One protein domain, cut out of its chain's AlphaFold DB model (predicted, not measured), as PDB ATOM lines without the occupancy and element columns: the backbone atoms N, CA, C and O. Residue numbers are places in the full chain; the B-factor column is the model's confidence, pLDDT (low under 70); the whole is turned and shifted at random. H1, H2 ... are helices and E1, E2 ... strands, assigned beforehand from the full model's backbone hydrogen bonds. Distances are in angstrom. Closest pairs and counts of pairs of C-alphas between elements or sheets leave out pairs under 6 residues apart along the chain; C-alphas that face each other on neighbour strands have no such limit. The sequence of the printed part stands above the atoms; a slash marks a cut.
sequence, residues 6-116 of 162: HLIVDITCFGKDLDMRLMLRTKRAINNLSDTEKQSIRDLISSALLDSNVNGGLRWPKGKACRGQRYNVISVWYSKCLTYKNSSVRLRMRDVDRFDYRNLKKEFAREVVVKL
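This is residues 6 to 116 of the 162 residues of an uncharacterized protein of Kalanchoe fedtschenkoi (UniProt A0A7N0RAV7). A long, twisted ribbon of three antiparallel strands, E3 E4 E5, arches along the longest axis, and a separate two-stranded hairpin, E1 and E2, runs slantwise to it near E3, with few contacts between them. The helix H1 lies beyond this hairpin, and the long unnamed stretch of residues 47 to 74 loops from H1 back to E3. The printed part has 111 residues, with one named helix and five named strands in the order E1 E2 H1 E3 E4 E5; the class is mostly strand. The whole is only just loose, close to compact, with a radius of gyration of the C-alphas of 16.1 A and spans of 49 by 35 by 31 A.

E3, residues 75 to 85, is 30.6 A long from first to last C-alpha and begins at C-alpha 75 (-83.971, 62.518, 5.684). E4, residues 90 to 100, measures 29.8 A. E5, residues 105 to 115, measures 30.2 A and ends at C-alpha 115 (-74.265, 79.381, -14.274). E1, residues 6 to 13, is 22.5 A long and begins at C-alpha 6 (-69.894, 68.447, 10.325). E2, residues 18 to 25, measures 22.1 A, and H1, residues 35 to 46, measures 16.1 A.

E3, E4 and E5 form a meander, each strand the antiparallel neighbour of the one before, with E4 the inner strand and E3 and E5 the edge strands. E3 and E4 are a hairpin at 171 degrees between their directions, with N 78 and O 97 within hydrogen-bond range at 2.8 A. E4 and E5 are a hairpin at 167 degrees, with N 94 and O 111 at 2.8 A. E2 has one pair of C-alphas within 8 A of E3, those of Met 20 and Tyr 78, 7.7 A apart. E2 is apart from E4 and E5. E1 and E2 are an antiparallel hairpin at 165 degrees, with N 11 and O 20 at 2.8 A. E1 and H1 are near each other, with 5 pairs of C-alphas within 10 A. The closest C-alphas of E2 and H1 are those of Leu 22 and Ile 45, 7.9 A apart. H1 is not on the sheet of E3, E4 and E5. In H1 every O i to N i+4 pair is within hydrogen-bond range. Residues 49 to 50 pair antiparallel with residues 58 to 59.

The two C-alphas farthest apart, those of Gly 68 and Ser 88, are 50.2 A apart. The printed part has no cut. The link from H1 to E3 is long, with 28 residues. The mean pLDDT of the printed part is 75.7; residues 6 to 23, 25 to 32 and 63 to 70 are under 70.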
ATOM      1  N   HIS A   6     -70.881  69.049   9.416       62.53
ATOM      2  CA  HIS A   6     -69.894  68.447  10.325       62.53
ATOM      3  C   HIS A   6     -69.187  67.230   9.732       62.53
ATOM      4  O   HIS A   6     -68.038  66.956  10.060       62.53
ATOM      5  N   LEU A   7     -69.874  66.500   8.858       66.06
ATOM      6  CA  LEU A   7     -69.311  65.357   8.164       66.06
ATOM      7  C   LEU A   7     -69.980  65.234   6.800       66.06
ATOM      8  O   LEU A   7     -71.211  65.255   6.706       66.06
ATOM      9  N   ILE A   8     -69.158  65.103   5.766       66.44
ATOM     10  CA  ILE A   8     -69.583  64.714   4.426       66.44
ATOM     11  C   ILE A   8     -68.807  63.448   4.086       66.44
ATOM     12  O   ILE A   8     -67.580  63.460   4.129       66.44
ATOM     13  N   VAL A   9     -69.520  62.364   3.793       68.00
ATOM     14  CA  VAL A   9     -68.917  61.122   3.301       68.00
ATOM     15  C   VAL A   9     -69.481  60.861   1.918       68.00
ATOM     16  O   VAL A   9     -70.696  60.714   1.775       68.00
ATOM     17  N   ASP A  10     -68.594  60.824   0.930       66.69
ATOM     18  CA  ASP A  10     -68.912  60.384  -0.423       66.69
ATOM     19  C   ASP A  10     -68.644  58.875  -0.512       66.69
ATOM     20  O   ASP A  10     -67.600  58.395  -0.069       66.69
ATOM     21  N   ILE A  11     -69.621  58.121  -1.008       67.31
ATOM     22  CA  ILE A  11     -69.591  56.662  -1.105       67.31
ATOM     23  C   ILE A  11     -69.890  56.301  -2.550       67.31
ATOM     24  O   ILE A  11     -71.003  56.514  -3.031       67.31
ATOM     25  N   THR A  12     -68.900  55.730  -3.221       61.97
ATOM     26  CA  THR A  12     -69.048  55.223  -4.583       61.97
ATOM     27  C   THR A  12     -69.523  53.774  -4.523       61.97
ATOM     28  O   THR A  12     -68.838  52.895  -3.995       61.97
ATOM     29  N   CYS A  13     -70.715  53.501  -5.048       64.31
ATOM     30  CA  CYS A  13     -71.265  52.152  -5.148       64.31
ATOM     31  C   CYS A  13     -70.892  51.536  -6.506       64.31
ATOM     32  O   CYS A  13     -71.707  51.529  -7.427       64.31
ATOM     33  N   PHE A  14     -69.673  50.986  -6.616       50.12
ATOM     34  CA  PHE A  14     -69.095  50.452  -7.866       50.12
ATOM     35  C   PHE A  14     -69.998  49.481  -8.647       50.12
ATOM     36  O   PHE A  14     -69.920  49.425  -9.868       50.12
ATOM     37  N   GLY A  15     -70.882  48.735  -7.976       57.19
ATOM     38  CA  GLY A  15     -71.791  47.794  -8.639       57.19
ATOM     39  C   GLY A  15     -73.047  48.410  -9.269       57.19
ATOM     40  O   GLY A  15     -73.794  47.681  -9.912       57.19
ATOM     41  N   LYS A  16     -73.341  49.701  -9.046       56.22
ATOM     42  CA  LYS A  16     -74.613  50.325  -9.471       56.22
ATOM     43  C   LYS A  16     -74.481  51.721 -10.089       56.22
ATOM     44  O   LYS A  16     -75.500  52.391 -10.211       56.22
ATOM     45  N   ASP A  17     -73.264  52.145 -10.440       57.75
ATOM     46  CA  ASP A  17     -72.981  53.482 -10.997       57.75
ATOM     47  C   ASP A  17     -73.688  54.606 -10.211       57.75
ATOM     48  O   ASP A  17     -74.418  55.443 -10.744       57.75
ATOM     49  N   LEU A  18     -73.568  54.539  -8.880       56.59
ATOM     50  CA  LEU A  18     -74.232  55.464  -7.973       56.59
ATOM     51  C   LEU A  18     -73.239  56.066  -6.988       56.59
ATOM     52  O   LEU A  18     -72.633  55.348  -6.190       56.59
ATOM     53  N   ASP A  19     -73.167  57.393  -6.987       59.97
ATOM     54  CA  ASP A  19     -72.493  58.164  -5.950       59.97
ATOM     55  C   ASP A  19     -73.498  58.581  -4.876       59.97
ATOM     56  O   ASP A  19     -74.474  59.294  -5.134       59.97
ATOM     57  N   MET A  20     -73.250  58.161  -3.640       65.06
ATOM     58  CA  MET A  20     -73.986  58.633  -2.475       65.06
ATOM     59  C   MET A  20     -73.176  59.670  -1.716       65.06
ATOM     60  O   MET A  20     -71.975  59.522  -1.526       65.06
ATOM     61  N   ARG A  21     -73.863  60.684  -1.195       67.62
ATOM     62  CA  ARG A  21     -73.287  61.653  -0.264       67.62
ATOM     63  C   ARG A  21     -74.099  61.668   1.015       67.62
ATOM     64  O   ARG A  21     -75.245  62.118   1.012       67.62
ATOM     65  N   LEU A  22     -73.495  61.257   2.124       67.31
ATOM     66  CA  LEU A  22     -74.091  61.455   3.437       67.31
ATOM     67  C   LEU A  22     -73.641  62.790   4.020       67.31
ATOM     68  O   LEU A  22     -72.459  63.123   3.996       67.31
ATOM     69  N   MET A  23     -74.585  63.528   4.597       68.69
ATOM     70  CA  MET A  23     -74.312  64.759   5.321       68.69
ATOM     71  C   MET A  23     -74.842  64.667   6.749       68.69
ATOM     72  O   MET A  23     -76.053  64.603   6.958       68.69
ATOM     73  N   LEU A  24     -73.946  64.742   7.734       70.00
ATOM     74  CA  LEU A  24     -74.355  64.975   9.115       70.00
ATOM     75  C   LEU A  24     -74.685  66.457   9.295       70.00
ATOM     76  O   LEU A  24     -73.838  67.330   9.080       70.00
ATOM     77  N   ARG A  25     -75.917  66.728   9.729       63.38
ATOM     78  CA  ARG A  25     -76.376  68.065  10.113       63.38
ATOM     79  C   ARG A  25     -76.732  68.064  11.587       63.38
ATOM     80  O   ARG A  25     -77.570  67.273  12.012       63.38
ATOM     81  N   THR A  26     -76.154  68.982  12.347       60.75
ATOM     82  CA  THR A  26     -76.518  69.194  13.749       60.75
ATOM     83  C   THR A  26     -76.982  70.627  13.953       60.75
ATOM     84  O   THR A  26     -76.536  71.551  13.277       60.75
ATOM     85  N   LYS A  27     -77.944  70.820  14.861       55.44
ATOM     86  CA  LYS A  27     -78.501  72.150  15.166       55.44
ATOM     87  C   LYS A  27     -77.529  73.032  15.963       55.44
ATOM     88  O   LYS A  27     -77.708  74.243  15.996       55.44
ATOM     89  N   ARG A  28     -76.521  72.433  16.608       56.62
ATOM     90  CA  ARG A  28     -75.434  73.110  17.333       56.62
ATOM     91  C   ARG A  28     -74.110  72.833  16.629       56.62
ATOM     92  O   ARG A  28     -73.957  71.751  16.060       56.62
ATOM     93  N   ALA A  29     -73.184  73.791  16.690       55.59
ATOM     94  CA  ALA A  29     -71.824  73.613  16.198       55.59
ATOM     95  C   ALA A  29     -71.138  72.513  17.025       55.59
ATOM     96  O   ALA A  29     -70.772  72.720  18.180       55.59
ATOM     97  N   ILE A  30     -71.045  71.306  16.463       59.88
ATOM     98  CA  ILE A  30     -70.209  70.245  17.018       59.88
ATOM     99  C   ILE A  30     -68.780  70.559  16.607       59.88
ATOM    100  O   ILE A  30     -68.375  70.295  15.474       59.88
ATOM    101  N   ASN A  31     -68.043  71.178  17.522       59.06
ATOM    102  CA  ASN A  31     -66.684  71.621  17.244       59.06
ATOM    103  C   ASN A  31     -65.699  70.449  17.175       59.06
ATOM    104  O   ASN A  31     -64.669  70.616  16.545       59.06
ATOM    105  N   ASN A  32     -66.025  69.278  17.744       66.25
ATOM    106  CA  ASN A  32     -65.246  68.043  17.616       66.25
ATOM    107  C   ASN A  32     -66.132  66.810  17.870       66.25
ATOM    108  O   ASN A  32     -66.578  66.603  18.995       66.25
ATOM    109  N   LEU A  33     -66.384  65.990  16.843       73.69
ATOM    110  CA  LEU A  33     -66.917  64.634  17.043       73.69
ATOM    111  C   LEU A  33     -65.790  63.747  17.586       73.69
ATOM    112  O   LEU A  33     -64.713  63.695  16.985       73.69
ATOM    113  N   SER A  34     -66.045  63.017  18.667       79.31
ATOM    114  CA  SER A  34     -65.146  61.962  19.149       79.31
ATOM    115  C   SER A  34     -65.049  60.810  18.142       79.31
ATOM    116  O   SER A  34     -65.942  60.608  17.312       79.31
ATOM    117  N   ASP A  35     -63.983  60.013  18.210       81.75
ATOM    118  CA  ASP A  35     -63.811  58.885  17.283       81.75
ATOM    119  C   ASP A  35     -64.903  57.822  17.449       81.75
ATOM    120  O   ASP A  35     -65.375  57.266  16.458       81.75
ATOM    121  N   THR A  36     -65.415  57.632  18.666       82.31
ATOM    122  CA  THR A  36     -66.583  56.783  18.939       82.31
ATOM    123  C   THR A  36     -67.843  57.280  18.225       82.31
ATOM    124  O   THR A  36     -68.629  56.482  17.711       82.31
ATOM    125  N   GLU A  37     -68.061  58.596  18.167       77.94
ATOM    126  CA  GLU A  37     -69.202  59.185  17.458       77.94
ATOM    127  C   GLU A  37     -69.041  59.061  15.944       77.94
ATOM    128  O   GLU A  37     -69.972  58.622  15.266       77.94
ATOM    129  N   LYS A  38     -67.846  59.358  15.413       78.38
ATOM    130  CA  LYS A  38     -67.527  59.132  13.994       78.38
ATOM    131  C   LYS A  38     -67.753  57.670  13.614       78.38
ATOM    132  O   LYS A  38     -68.355  57.406  12.575       78.38
ATOM    133  N   GLN A  39     -67.317  56.729  14.451       80.50
ATOM    134  CA  GLN A  39     -67.509  55.302  14.211       80.50
ATOM    135  C   GLN A  39     -68.987  54.907  14.274       80.50
ATOM    136  O   GLN A  39     -69.462  54.202  13.393       80.50
ATOM    137  N   SER A  40     -69.751  55.433  15.235       79.38
ATOM    138  CA  SER A  40     -71.200  55.191  15.316       79.38
ATOM    139  C   SER A  40     -71.941  55.692  14.069       79.38
ATOM    140  O   SER A  40     -72.856  55.034  13.578       79.38
ATOM    141  N   ILE A  41     -71.526  56.839  13.520       76.88
ATOM    142  CA  ILE A  41     -72.060  57.373  12.262       76.88
ATOM    143  C   ILE A  41     -71.662  56.476  11.083       76.88
ATOM    144  O   ILE A  41     -72.515  56.155  10.260       76.88
ATOM    145  N   ARG A  42     -70.404  56.025  11.011       76.94
ATOM    146  CA  ARG A  42     -69.941  55.073   9.981       76.94
ATOM    147  C   ARG A  42     -70.727  53.765  10.009       76.94
ATOM    148  O   ARG A  42     -71.146  53.302   8.955       76.94
ATOM    149  N   ASP A  43     -70.983  53.217  11.190       79.81
ATOM    150  CA  ASP A  43     -71.783  52.007  11.383       79.81
ATOM    151  C   ASP A  43     -73.246  52.192  10.955       79.81
ATOM    152  O   ASP A  43     -73.861  51.290  10.384       79.81
ATOM    153  N   LEU A  44     -73.827  53.364  11.235       79.50
ATOM    154  CA  LEU A  44     -75.164  53.707  10.757       79.50
ATOM    155  C   LEU A  44     -75.183  53.719   9.224       79.50
ATOM    156  O   LEU A  44     -76.045  53.077   8.630       79.50
ATOM    157  N   ILE A  45     -74.216  54.382   8.587       76.38
ATOM    158  CA  ILE A  45     -74.084  54.441   7.124       76.38
ATOM    159  C   ILE A  45     -73.921  53.047   6.522       76.38
ATOM    160  O   ILE A  45     -74.647  52.698   5.598       76.38
ATOM    161  N   SER A  46     -72.989  52.244   7.040       78.38
ATOM    162  CA  SER A  46     -72.680  50.919   6.491       78.38
ATOM    163  C   SER A  46     -73.834  49.928   6.640       78.38
ATOM    164  O   SER A  46     -73.885  48.926   5.934       78.38
ATOM    165  N   SER A  47     -74.785  50.210   7.534       80.12
ATOM    166  CA  SER A  47     -76.008  49.420   7.680       80.12
ATOM    167  C   SER A  47     -77.129  49.787   6.701       80.12
ATOM    168  O   SER A  47     -78.154  49.102   6.689       80.12
ATOM    169  N   ALA A  48     -76.957  50.847   5.906       80.62
ATOM    170  CA  ALA A  48     -77.912  51.240   4.880       80.62
ATOM    171  C   ALA A  48     -77.943  50.207   3.747       80.62
ATOM    172  O   ALA A  48     -76.912  49.721   3.286       80.62
ATOM    173  N   LEU A  49     -79.144  49.894   3.277       81.94
ATOM    174  CA  LEU A  49     -79.386  49.004   2.156       81.94
ATOM    175  C   LEU A  49     -79.988  49.802   1.009       81.94
ATOM    176  O   LEU A  49     -80.944  50.554   1.195       81.94
ATOM    177  N   LEU A  50     -79.441  49.591  -0.182       79.25
ATOM    178  CA  LEU A  50     -80.007  50.100  -1.421       79.25
ATOM    179  C   LEU A  50     -81.351  49.440  -1.698       79.25
ATOM    180  O   LEU A  50     -81.438  48.214  -1.776       79.25
ATOM    181  N   ASP A  51     -82.372  50.260  -1.896       80.25
ATOM    182  CA  ASP A  51     -83.717  49.799  -2.197       80.25
ATOM    183  C   ASP A  51     -84.392  50.790  -3.146       80.25
ATOM    184  O   ASP A  51     -84.717  51.912  -2.772       80.25
ATOM    185  N   SER A  52     -84.569  50.390  -4.404       76.56
ATOM    186  CA  SER A  52     -85.199  51.228  -5.431       76.56
ATOM    187  C   SER A  52     -86.697  51.423  -5.212       76.56
ATOM    188  O   SER A  52     -87.288  52.288  -5.848       76.56
ATOM    189  N   ASN A  53     -87.313  50.631  -4.331       81.88
ATOM    190  CA  ASN A  53     -88.745  50.688  -4.055       81.88
ATOM    191  C   ASN A  53     -89.080  51.669  -2.926       81.88
ATOM    192  O   ASN A  53     -90.256  51.885  -2.634       81.88
ATOM    193  N   VAL A  54     -88.071  52.265  -2.282       79.25
ATOM    194  CA  VAL A  54     -88.269  53.280  -1.243       79.25
ATOM    195  C   VAL A  54     -87.798  54.647  -1.720       79.25
ATOM    196  O   VAL A  54     -86.822  54.782  -2.459       79.25
ATOM    197  N   ASN A  55     -88.489  55.682  -1.252       76.19
ATOM    198  CA  ASN A  55     -88.151  57.064  -1.575       76.19
ATOM    199  C   ASN A  55     -86.738  57.401  -1.089       76.19
ATOM    200  O   ASN A  55     -86.362  57.079   0.042       76.19
ATOM    201  N   GLY A  56     -85.957  58.051  -1.946       75.31
ATOM    202  CA  GLY A  56     -84.554  58.348  -1.669       75.31
ATOM    203  C   GLY A  56     -83.610  57.139  -1.784       75.31
ATOM    204  O   GLY A  56     -82.416  57.283  -1.531       75.31
ATOM    205  N   GLY A  57     -84.101  55.964  -2.194       78.25
ATOM    206  CA  GLY A  57     -83.277  54.837  -2.646       78.25
ATOM    207  C   GLY A  57     -82.535  54.055  -1.556       78.25
ATOM    208  O   GLY A  57     -81.749  53.159  -1.876       78.25
ATOM    209  N   LEU A  58     -82.746  54.386  -0.278       81.19
ATOM    210  CA  LEU A  58     -82.093  53.739   0.861       81.19
ATOM    211  C   LEU A  58     -83.099  53.360   1.942       81.19
ATOM    212  O   LEU A  58     -83.936  54.167   2.347       81.19
ATOM    213  N   ARG A  59     -82.939  52.155   2.493       82.56
ATOM    214  CA  ARG A  59     -83.610  51.713   3.719       82.56
ATOM    215  C   ARG A  59     -82.609  51.227   4.750       82.56
ATOM    216  O   ARG A  59     -81.540  50.726   4.421       82.56
ATOM    217  N   TRP A  60     -83.010  51.277   6.010       83.12
ATOM    218  CA  TRP A  60     -82.273  50.658   7.105       83.12
ATOM    219  C   TRP A  60     -83.051  49.454   7.632       83.12
ATOM    220  O   TRP A  60     -84.283  49.512   7.704       83.12
ATOM    221  N   PRO A  61     -82.370  48.369   8.042       79.19
ATOM    222  CA  PRO A  61     -83.013  47.294   8.785       79.19
ATOM    223  C   PRO A  61     -83.744  47.836  10.019       79.19
ATOM    224  O   PRO A  61     -83.292  48.799  10.650       79.19
ATOM    225  N   LYS A  62     -84.868  47.209  10.382       70.62
ATOM    226  CA  LYS A  62     -85.682  47.606  11.540       70.62
ATOM    227  C   LYS A  62     -84.796  47.708  12.791       70.62
ATOM    228  O   LYS A  62     -84.039  46.791  13.094       70.62
ATOM    229  N   GLY A  63     -84.843  48.851  13.477       66.62
ATOM    230  CA  GLY A  63     -84.009  49.137  14.653       66.62
ATOM    231  C   GLY A  63     -82.575  49.615  14.366       66.62
ATOM    232  O   GLY A  63     -81.909  50.080  15.287       66.62
ATOM    233  N   LYS A  64     -82.091  49.579  13.113       68.31
ATOM    234  CA  LYS A  64     -80.758  50.094  12.737       68.31
ATOM    235  C   LYS A  64     -80.749  51.534  12.238       68.31
ATOM    236  O   LYS A  64     -79.712  52.173  12.356       68.31
ATOM    237  N   ALA A  65     -81.884  52.068  11.780       59.25
ATOM    238  CA  ALA A  65     -82.034  53.507  11.502       59.25
ATOM    239  C   ALA A  65     -81.769  54.379  12.750       59.25
ATOM    240  O   ALA A  65     -81.420  55.552  12.635       59.25
ATOM    241  N   CYS A  66     -81.907  53.767  13.934       57.34
ATOM    242  CA  CYS A  66     -81.722  54.356  15.255       57.34
ATOM    243  C   CYS A  66     -80.711  53.526  16.068       57.34
ATOM    244  O   CYS A  66     -81.038  53.021  17.143       57.34
ATOM    245  N   ARG A  67     -79.496  53.284  15.554       52.03
ATOM    246  CA  ARG A  67     -78.518  52.466  16.291       52.03
ATOM    247  C   ARG A  67     -78.022  53.232  17.532       52.03
ATOM    248  O   ARG A  67     -77.282  54.202  17.420       52.03
ATOM    249  N   GLY A  68     -78.453  52.792  18.718       51.16
ATOM    250  CA  GLY A  68     -77.921  53.235  20.016       51.16
ATOM    251  C   GLY A  68     -78.472  54.552  20.580       51.16
ATOM    252  O   GLY A  68     -77.726  55.242  21.266       51.16
ATOM    253  N   GLN A  69     -79.728  54.923  20.283       56.72
ATOM    254  CA  GLN A  69     -80.436  56.138  20.760       56.72
ATOM    255  C   GLN A  69     -79.782  57.507  20.451       56.72
ATOM    256  O   GLN A  69     -80.454  58.527  20.560       56.72
ATOM    257  N   ARG A  70     -78.509  57.565  20.033       65.62
ATOM    258  CA  ARG A  70     -77.761  58.825  19.873       65.62
ATOM    259  C   ARG A  70     -77.993  59.542  18.547       65.62
ATOM    260  O   ARG A  70     -77.962  60.770  18.521       65.62
ATOM    261  N   TYR A  71     -78.240  58.810  17.462       72.56
ATOM    262  CA  TYR A  71     -78.450  59.391  16.133       72.56
ATOM    263  C   TYR A  71     -79.644  58.745  15.435       72.56
ATOM    264  O   TYR A  71     -79.870  57.541  15.557       72.56
ATOM    265  N   ASN A  72     -80.393  59.559  14.693       73.00
ATOM    266  CA  ASN A  72     -81.524  59.128  13.880       73.00
ATOM    267  C   ASN A  72     -81.396  59.721  12.471       73.00
ATOM    268  O   ASN A  72     -80.981  60.875  12.309       73.00
ATOM    269  N   VAL A  73     -81.766  58.942  11.457       77.44
ATOM    270  CA  VAL A  73     -81.839  59.412  10.074       77.44
ATOM    271  C   VAL A  73     -83.058  60.321   9.928       77.44
ATOM    272  O   VAL A  73     -84.198  59.901  10.065       77.44
ATOM    273  N   ILE A  74     -82.806  61.600   9.650       77.19
ATOM    274  CA  ILE A  74     -83.856  62.618   9.519       77.19
ATOM    275  C   ILE A  74     -84.407  62.686   8.092       77.19
ATOM    276  O   ILE A  74     -85.584  62.959   7.894       77.19
ATOM    277  N   SER A  75     -83.561  62.463   7.088       78.62
ATOM    278  CA  SER A  75     -83.971  62.518   5.684       78.62
ATOM    279  C   SER A  75     -82.993  61.763   4.794       78.62
ATOM    280  O   SER A  75     -81.797  61.740   5.090       78.62
ATOM    281  N   VAL A  76     -83.494  61.192   3.701       79.50
ATOM    282  CA  VAL A  76     -82.724  60.482   2.670       79.50
ATOM    283  C   VAL A  76     -83.009  61.123   1.315       79.50
ATOM    284  O   VAL A  76     -84.120  61.577   1.054       79.50
ATOM    285  N   TRP A  77     -81.966  61.235   0.494       77.81
ATOM    286  CA  TRP A  77     -81.973  62.015  -0.735       77.81
ATOM    287  C   TRP A  77     -81.256  61.195  -1.800       77.81
ATOM    288  O   TRP A  77     -80.096  60.827  -1.617       77.81
ATOM    289  N   TYR A  78     -81.923  60.970  -2.918       79.25
ATOM    290  CA  TYR A  78     -81.325  60.447  -4.132       79.25
ATOM    291  C   TYR A  78     -81.313  61.565  -5.167       79.25
ATOM    292  O   TYR A  78     -82.325  62.238  -5.345       79.25
ATOM    293  N   SER A  79     -80.180  61.801  -5.834       78.88
ATOM    294  CA  SER A  79     -80.127  62.802  -6.902       78.88
ATOM    295  C   SER A  79     -79.411  62.292  -8.140       78.88
ATOM    296  O   SER A  79     -78.227  61.969  -8.058       78.88
ATOM    297  N   LYS A  80     -80.087  62.319  -9.289       81.56
ATOM    298  CA  LYS A  80     -79.457  62.171 -10.606       81.56
ATOM    299  C   LYS A  80     -79.066  63.544 -11.108       81.56
ATOM    300  O   LYS A  80     -79.843  64.484 -10.991       81.56
ATOM    301  N   CYS A  81     -77.855  63.679 -11.628       84.81
ATOM    302  CA  CYS A  81     -77.329  64.966 -12.049       84.81
ATOM    303  C   CYS A  81     -76.724  64.865 -13.442       84.81
ATOM    304  O   CYS A  81     -75.774  64.120 -13.648       84.81
ATOM    305  N   LEU A  82     -77.206  65.701 -14.350       86.38
ATOM    306  CA  LEU A  82     -76.673  65.876 -15.688       86.38
ATOM    307  C   LEU A  82     -76.058  67.271 -15.779       86.38
ATOM    308  O   LEU A  82     -76.665  68.254 -15.352       86.38
ATOM    309  N   THR A  83     -74.819  67.363 -16.253       90.25
ATOM    310  CA  THR A  83     -74.112  68.645 -16.357       90.25
ATOM    311  C   THR A  83     -73.578  68.828 -17.764       90.25
ATOM    312  O   THR A  83     -72.762  68.034 -18.218       90.25
ATOM    313  N   TYR A  84     -73.982  69.921 -18.402       86.62
ATOM    314  CA  TYR A  84     -73.423  70.410 -19.652       86.62
ATOM    315  C   TYR A  84     -72.602  71.660 -19.364       86.62
ATOM    316  O   TYR A  84     -73.000  72.522 -18.573       86.62
ATOM    317  N   LYS A  85     -71.426  71.759 -19.972       90.56
ATOM    318  CA  LYS A  85     -70.512  72.877 -19.756       90.56
ATOM    319  C   LYS A  85     -69.840  73.241 -21.070       90.56
ATOM    320  O   LYS A  85     -69.316  72.364 -21.746       90.56
ATOM    321  N   ASN A  86     -69.784  74.532 -21.358       85.56
ATOM    322  CA  ASN A  86     -68.882  75.107 -22.348       85.56
ATOM    323  C   ASN A  86     -68.032  76.218 -21.688       85.56
ATOM    324  O   ASN A  86     -67.929  76.283 -20.458       85.56
ATOM    325  N   SER A  87     -67.365  77.046 -22.492       83.81
ATOM    326  CA  SER A  87     -66.521  78.151 -22.015       83.81
ATOM    327  C   SER A  87     -67.298  79.242 -21.268       83.81
ATOM    328  O   SER A  87     -66.760  79.840 -20.336       83.81
ATOM    329  N   SER A  88     -68.563  79.471 -21.623       83.94
ATOM    330  CA  SER A  88     -69.350  80.620 -21.154       83.94
ATOM    331  C   SER A  88     -70.484  80.242 -20.199       83.94
ATOM    332  O   SER A  88     -70.827  81.027 -19.319       83.94
ATOM    333  N   VAL A  89     -71.019  79.025 -20.286       87.12
ATOM    334  CA  VAL A  89     -72.188  78.573 -19.528       87.12
ATOM    335  C   VAL A  89     -71.977  77.165 -18.977       87.12
ATOM    336  O   VAL A  89     -71.399  76.276 -19.609       87.12
ATOM    337  N   ARG A  90     -72.512  76.936 -17.777       92.06
ATOM    338  CA  ARG A  90     -72.706  75.604 -17.207       92.06
ATOM    339  C   ARG A  90     -74.170  75.387 -16.853       92.06
ATOM    340  O   ARG A  90     -74.664  75.999 -15.907       92.06
ATOM    341  N   LEU A  91     -74.809  74.456 -17.546       89.12
ATOM    342  CA  LEU A  91     -76.146  73.965 -17.246       89.12
ATOM    343  C   LEU A  91     -76.041  72.703 -16.392       89.12
ATOM    344  O   LEU A  91     -75.354  71.747 -16.743       89.12
ATOM    345  N   ARG A  92     -76.741  72.687 -15.264       90.62
ATOM    346  CA  ARG A  92     -76.859  71.521 -14.397       90.62
ATOM    347  C   ARG A  92     -78.332  71.207 -14.197       90.62
ATOM    348  O   ARG A  92     -79.027  71.981 -13.550       90.62
ATOM    349  N   MET A  93     -78.772  70.064 -14.700       89.38
ATOM    350  CA  MET A  93     -80.081  69.500 -14.397       89.38
ATOM    351  C   MET A  93     -79.920  68.447 -13.309       89.38
ATOM    352  O   MET A  93     -78.990  67.636 -13.336       89.38
ATOM    353  N   ARG A  94     -80.799  68.472 -12.318       88.19
ATOM    354  CA  ARG A  94     -80.765  67.542 -11.206       88.19
ATOM    355  C   ARG A  94     -82.175  67.093 -10.855       88.19
ATOM    356  O   ARG A  94     -82.968  67.898 -10.393       88.19
ATOM    357  N   ASP A  95     -82.432  65.803 -10.978       87.31
ATOM    358  CA  ASP A  95     -83.638  65.181 -10.440       87.31
ATOM    359  C   ASP A  95     -83.347  64.711  -9.023       87.31
ATOM    360  O   ASP A  95     -82.366  63.999  -8.801       87.31
ATOM    361  N   VAL A  96     -84.161  65.135  -8.059       85.19
ATOM    362  CA  VAL A  96     -83.996  64.813  -6.642       85.19
ATOM    363  C   VAL A  96     -85.250  64.141  -6.115       85.19
ATOM    364  O   VAL A  96     -86.337  64.707  -6.193       85.19
ATOM    365  N   ASP A  97     -85.077  62.969  -5.520       85.62
ATOM    366  CA  ASP A  97     -86.087  62.290  -4.713       85.62
ATOM    367  C   ASP A  97     -85.677  62.379  -3.242       85.62
ATOM    368  O   ASP A  97     -84.601  61.915  -2.849       85.62
ATOM    369  N   ARG A  98     -86.502  63.047  -2.437       85.31
ATOM    370  CA  ARG A  98     -86.263  63.305  -1.017       85.31
ATOM    371  C   ARG A  98     -87.353  62.653  -0.192       85.31
ATOM    372  O   ARG A  98     -88.544  62.791  -0.474       85.31
ATOM    373  N   PHE A  99     -86.936  62.040   0.902       83.75
ATOM    374  CA  PHE A  99     -87.827  61.567   1.943       83.75
ATOM    375  C   PHE A  99     -87.428  62.180   3.283       83.75
ATOM    376  O   PHE A  99     -86.294  61.998   3.730       83.75
ATOM    377  N   ASP A 100     -88.338  62.919   3.918       82.06
ATOM    378  CA  ASP A 100     -88.158  63.475   5.263       82.06
ATOM    379  C   ASP A 100     -88.894  62.606   6.287       82.06
ATOM    380  O   ASP A 100     -90.124  62.577   6.323       82.06
ATOM    381  N   TYR A 101     -88.140  61.929   7.154       77.19
ATOM    382  CA  TYR A 101     -88.686  61.059   8.195       77.19
ATOM    383  C   TYR A 101     -89.382  61.834   9.321       77.19
ATOM    384  O   TYR A 101     -90.181  61.243  10.040       77.19
ATOM    385  N   ARG A 102     -89.115  63.138   9.500       78.12
ATOM    386  CA  ARG A 102     -89.741  63.939  10.574       78.12
ATOM    387  C   ARG A 102     -91.208  64.211  10.304       78.12
ATOM    388  O   ARG A 102     -92.013  64.183  11.222       78.12
ATOM    389  N   ASN A 103     -91.513  64.499   9.044       81.06
ATOM    390  CA  ASN A 103     -92.847  64.882   8.595       81.06
ATOM    391  C   ASN A 103     -93.484  63.797   7.715       81.06
ATOM    392  O   ASN A 103     -94.561  64.020   7.174       81.06
ATOM    393  N   LEU A 104     -92.792  62.664   7.524       81.88
ATOM    394  CA  LEU A 104     -93.157  61.587   6.595       81.88
ATOM    395  C   LEU A 104     -93.496  62.114   5.192       81.88
ATOM    396  O   LEU A 104     -94.398  61.618   4.518       81.88
ATOM    397  N   LYS A 105     -92.767  63.147   4.754       84.25
ATOM    398  CA  LYS A 105     -93.042  63.862   3.509       84.25
ATOM    399  C   LYS A 105     -92.099  63.387   2.412       84.25
ATOM    400  O   LYS A 105     -90.879  63.401   2.585       84.25
ATOM    401  N   LYS A 106     -92.680  63.010   1.273       84.38
ATOM    402  CA  LYS A 106     -91.959  62.785   0.020       84.38
ATOM    403  C   LYS A 106     -91.924  64.080  -0.785       84.38
ATOM    404  O   LYS A 106     -92.944  64.752  -0.916       84.38
ATOM    405  N   GLU A 107     -90.770  64.397  -1.352       83.69
ATOM    406  CA  GLU A 107     -90.614  65.498  -2.298       83.69
ATOM    407  C   GLU A 107     -89.809  65.016  -3.504       83.69
ATOM    408  O   GLU A 107     -88.660  64.601  -3.365       83.69
ATOM    409  N   PHE A 108     -90.414  65.092  -4.689       86.44
ATOM    410  CA  PHE A 108     -89.703  64.964  -5.955       86.44
ATOM    411  C   PHE A 108     -89.526  66.360  -6.551       86.44
ATOM    412  O   PHE A 108     -90.492  67.117  -6.642       86.44
ATOM    413  N   ALA A 109     -88.302  66.709  -6.931       85.69
ATOM    414  CA  ALA A 109     -87.992  68.003  -7.523       85.69
ATOM    415  C   ALA A 109     -86.986  67.851  -8.664       85.69
ATOM    416  O   ALA A 109     -85.928  67.247  -8.485       85.69
ATOM    417  N   ARG A 110     -87.290  68.462  -9.812       86.25
ATOM    418  CA  ARG A 110     -86.320  68.715 -10.878       86.25
ATOM    419  C   ARG A 110     -85.759  70.120 -10.694       86.25
ATOM    420  O   ARG A 110     -86.478  71.107 -10.793       86.25
ATOM    421  N   GLU A 111     -84.472  70.206 -10.398       88.88
ATOM    422  CA  GLU A 111     -83.730  71.450 -10.224       88.88
ATOM    423  C   GLU A 111     -82.897  71.719 -11.481       88.88
ATOM    424  O   GLU A 111     -82.037  70.916 -11.852       88.88
ATOM    425  N   VAL A 112     -83.113  72.867 -12.123       86.94
ATOM    426  CA  VAL A 112     -82.283  73.340 -13.237       86.94
ATOM    427  C   VAL A 112     -81.482  74.546 -12.764       86.94
ATOM    428  O   VAL A 112     -82.035  75.525 -12.275       86.94
ATOM    429  N   VAL A 113     -80.159  74.464 -12.875       88.88
ATOM    430  CA  VAL A 113     -79.236  75.530 -12.481       88.88
ATOM    431  C   VAL A 113     -78.375  75.911 -13.671       88.88
ATOM    432  O   VAL A 113     -77.547  75.120 -14.125       88.88
ATOM    433  N   VAL A 114     -78.517  77.155 -14.116       89.00
ATOM    434  CA  VAL A 114     -77.639  77.776 -15.107       89.00
ATOM    435  C   VAL A 114     -76.613  78.636 -14.375       89.00
ATOM    436  O   VAL A 114     -76.953  79.416 -13.488       89.00
ATOM    437  N   LYS A 115     -75.333  78.478 -14.712       90.94
ATOM    438  CA  LYS A 115     -74.265  79.381 -14.274       90.94
ATOM    439  C   LYS A 115     -73.613  80.033 -15.479       90.94
ATOM    440  O   LYS A 115     -73.062  79.324 -16.317       90.94
ATOM    441  N   LEU A 116     -73.614  81.360 -15.492       91.69
ATOM    442  CA  LEU A 116     -73.010  82.191 -16.534       91.69
ATOM    443  C   LEU A 116     -71.519  82.374 -16.234       91.69
ATOM    444  O   LEU A 116     -71.078  83.386 -15.692       91.69
TER     445      LEU A 116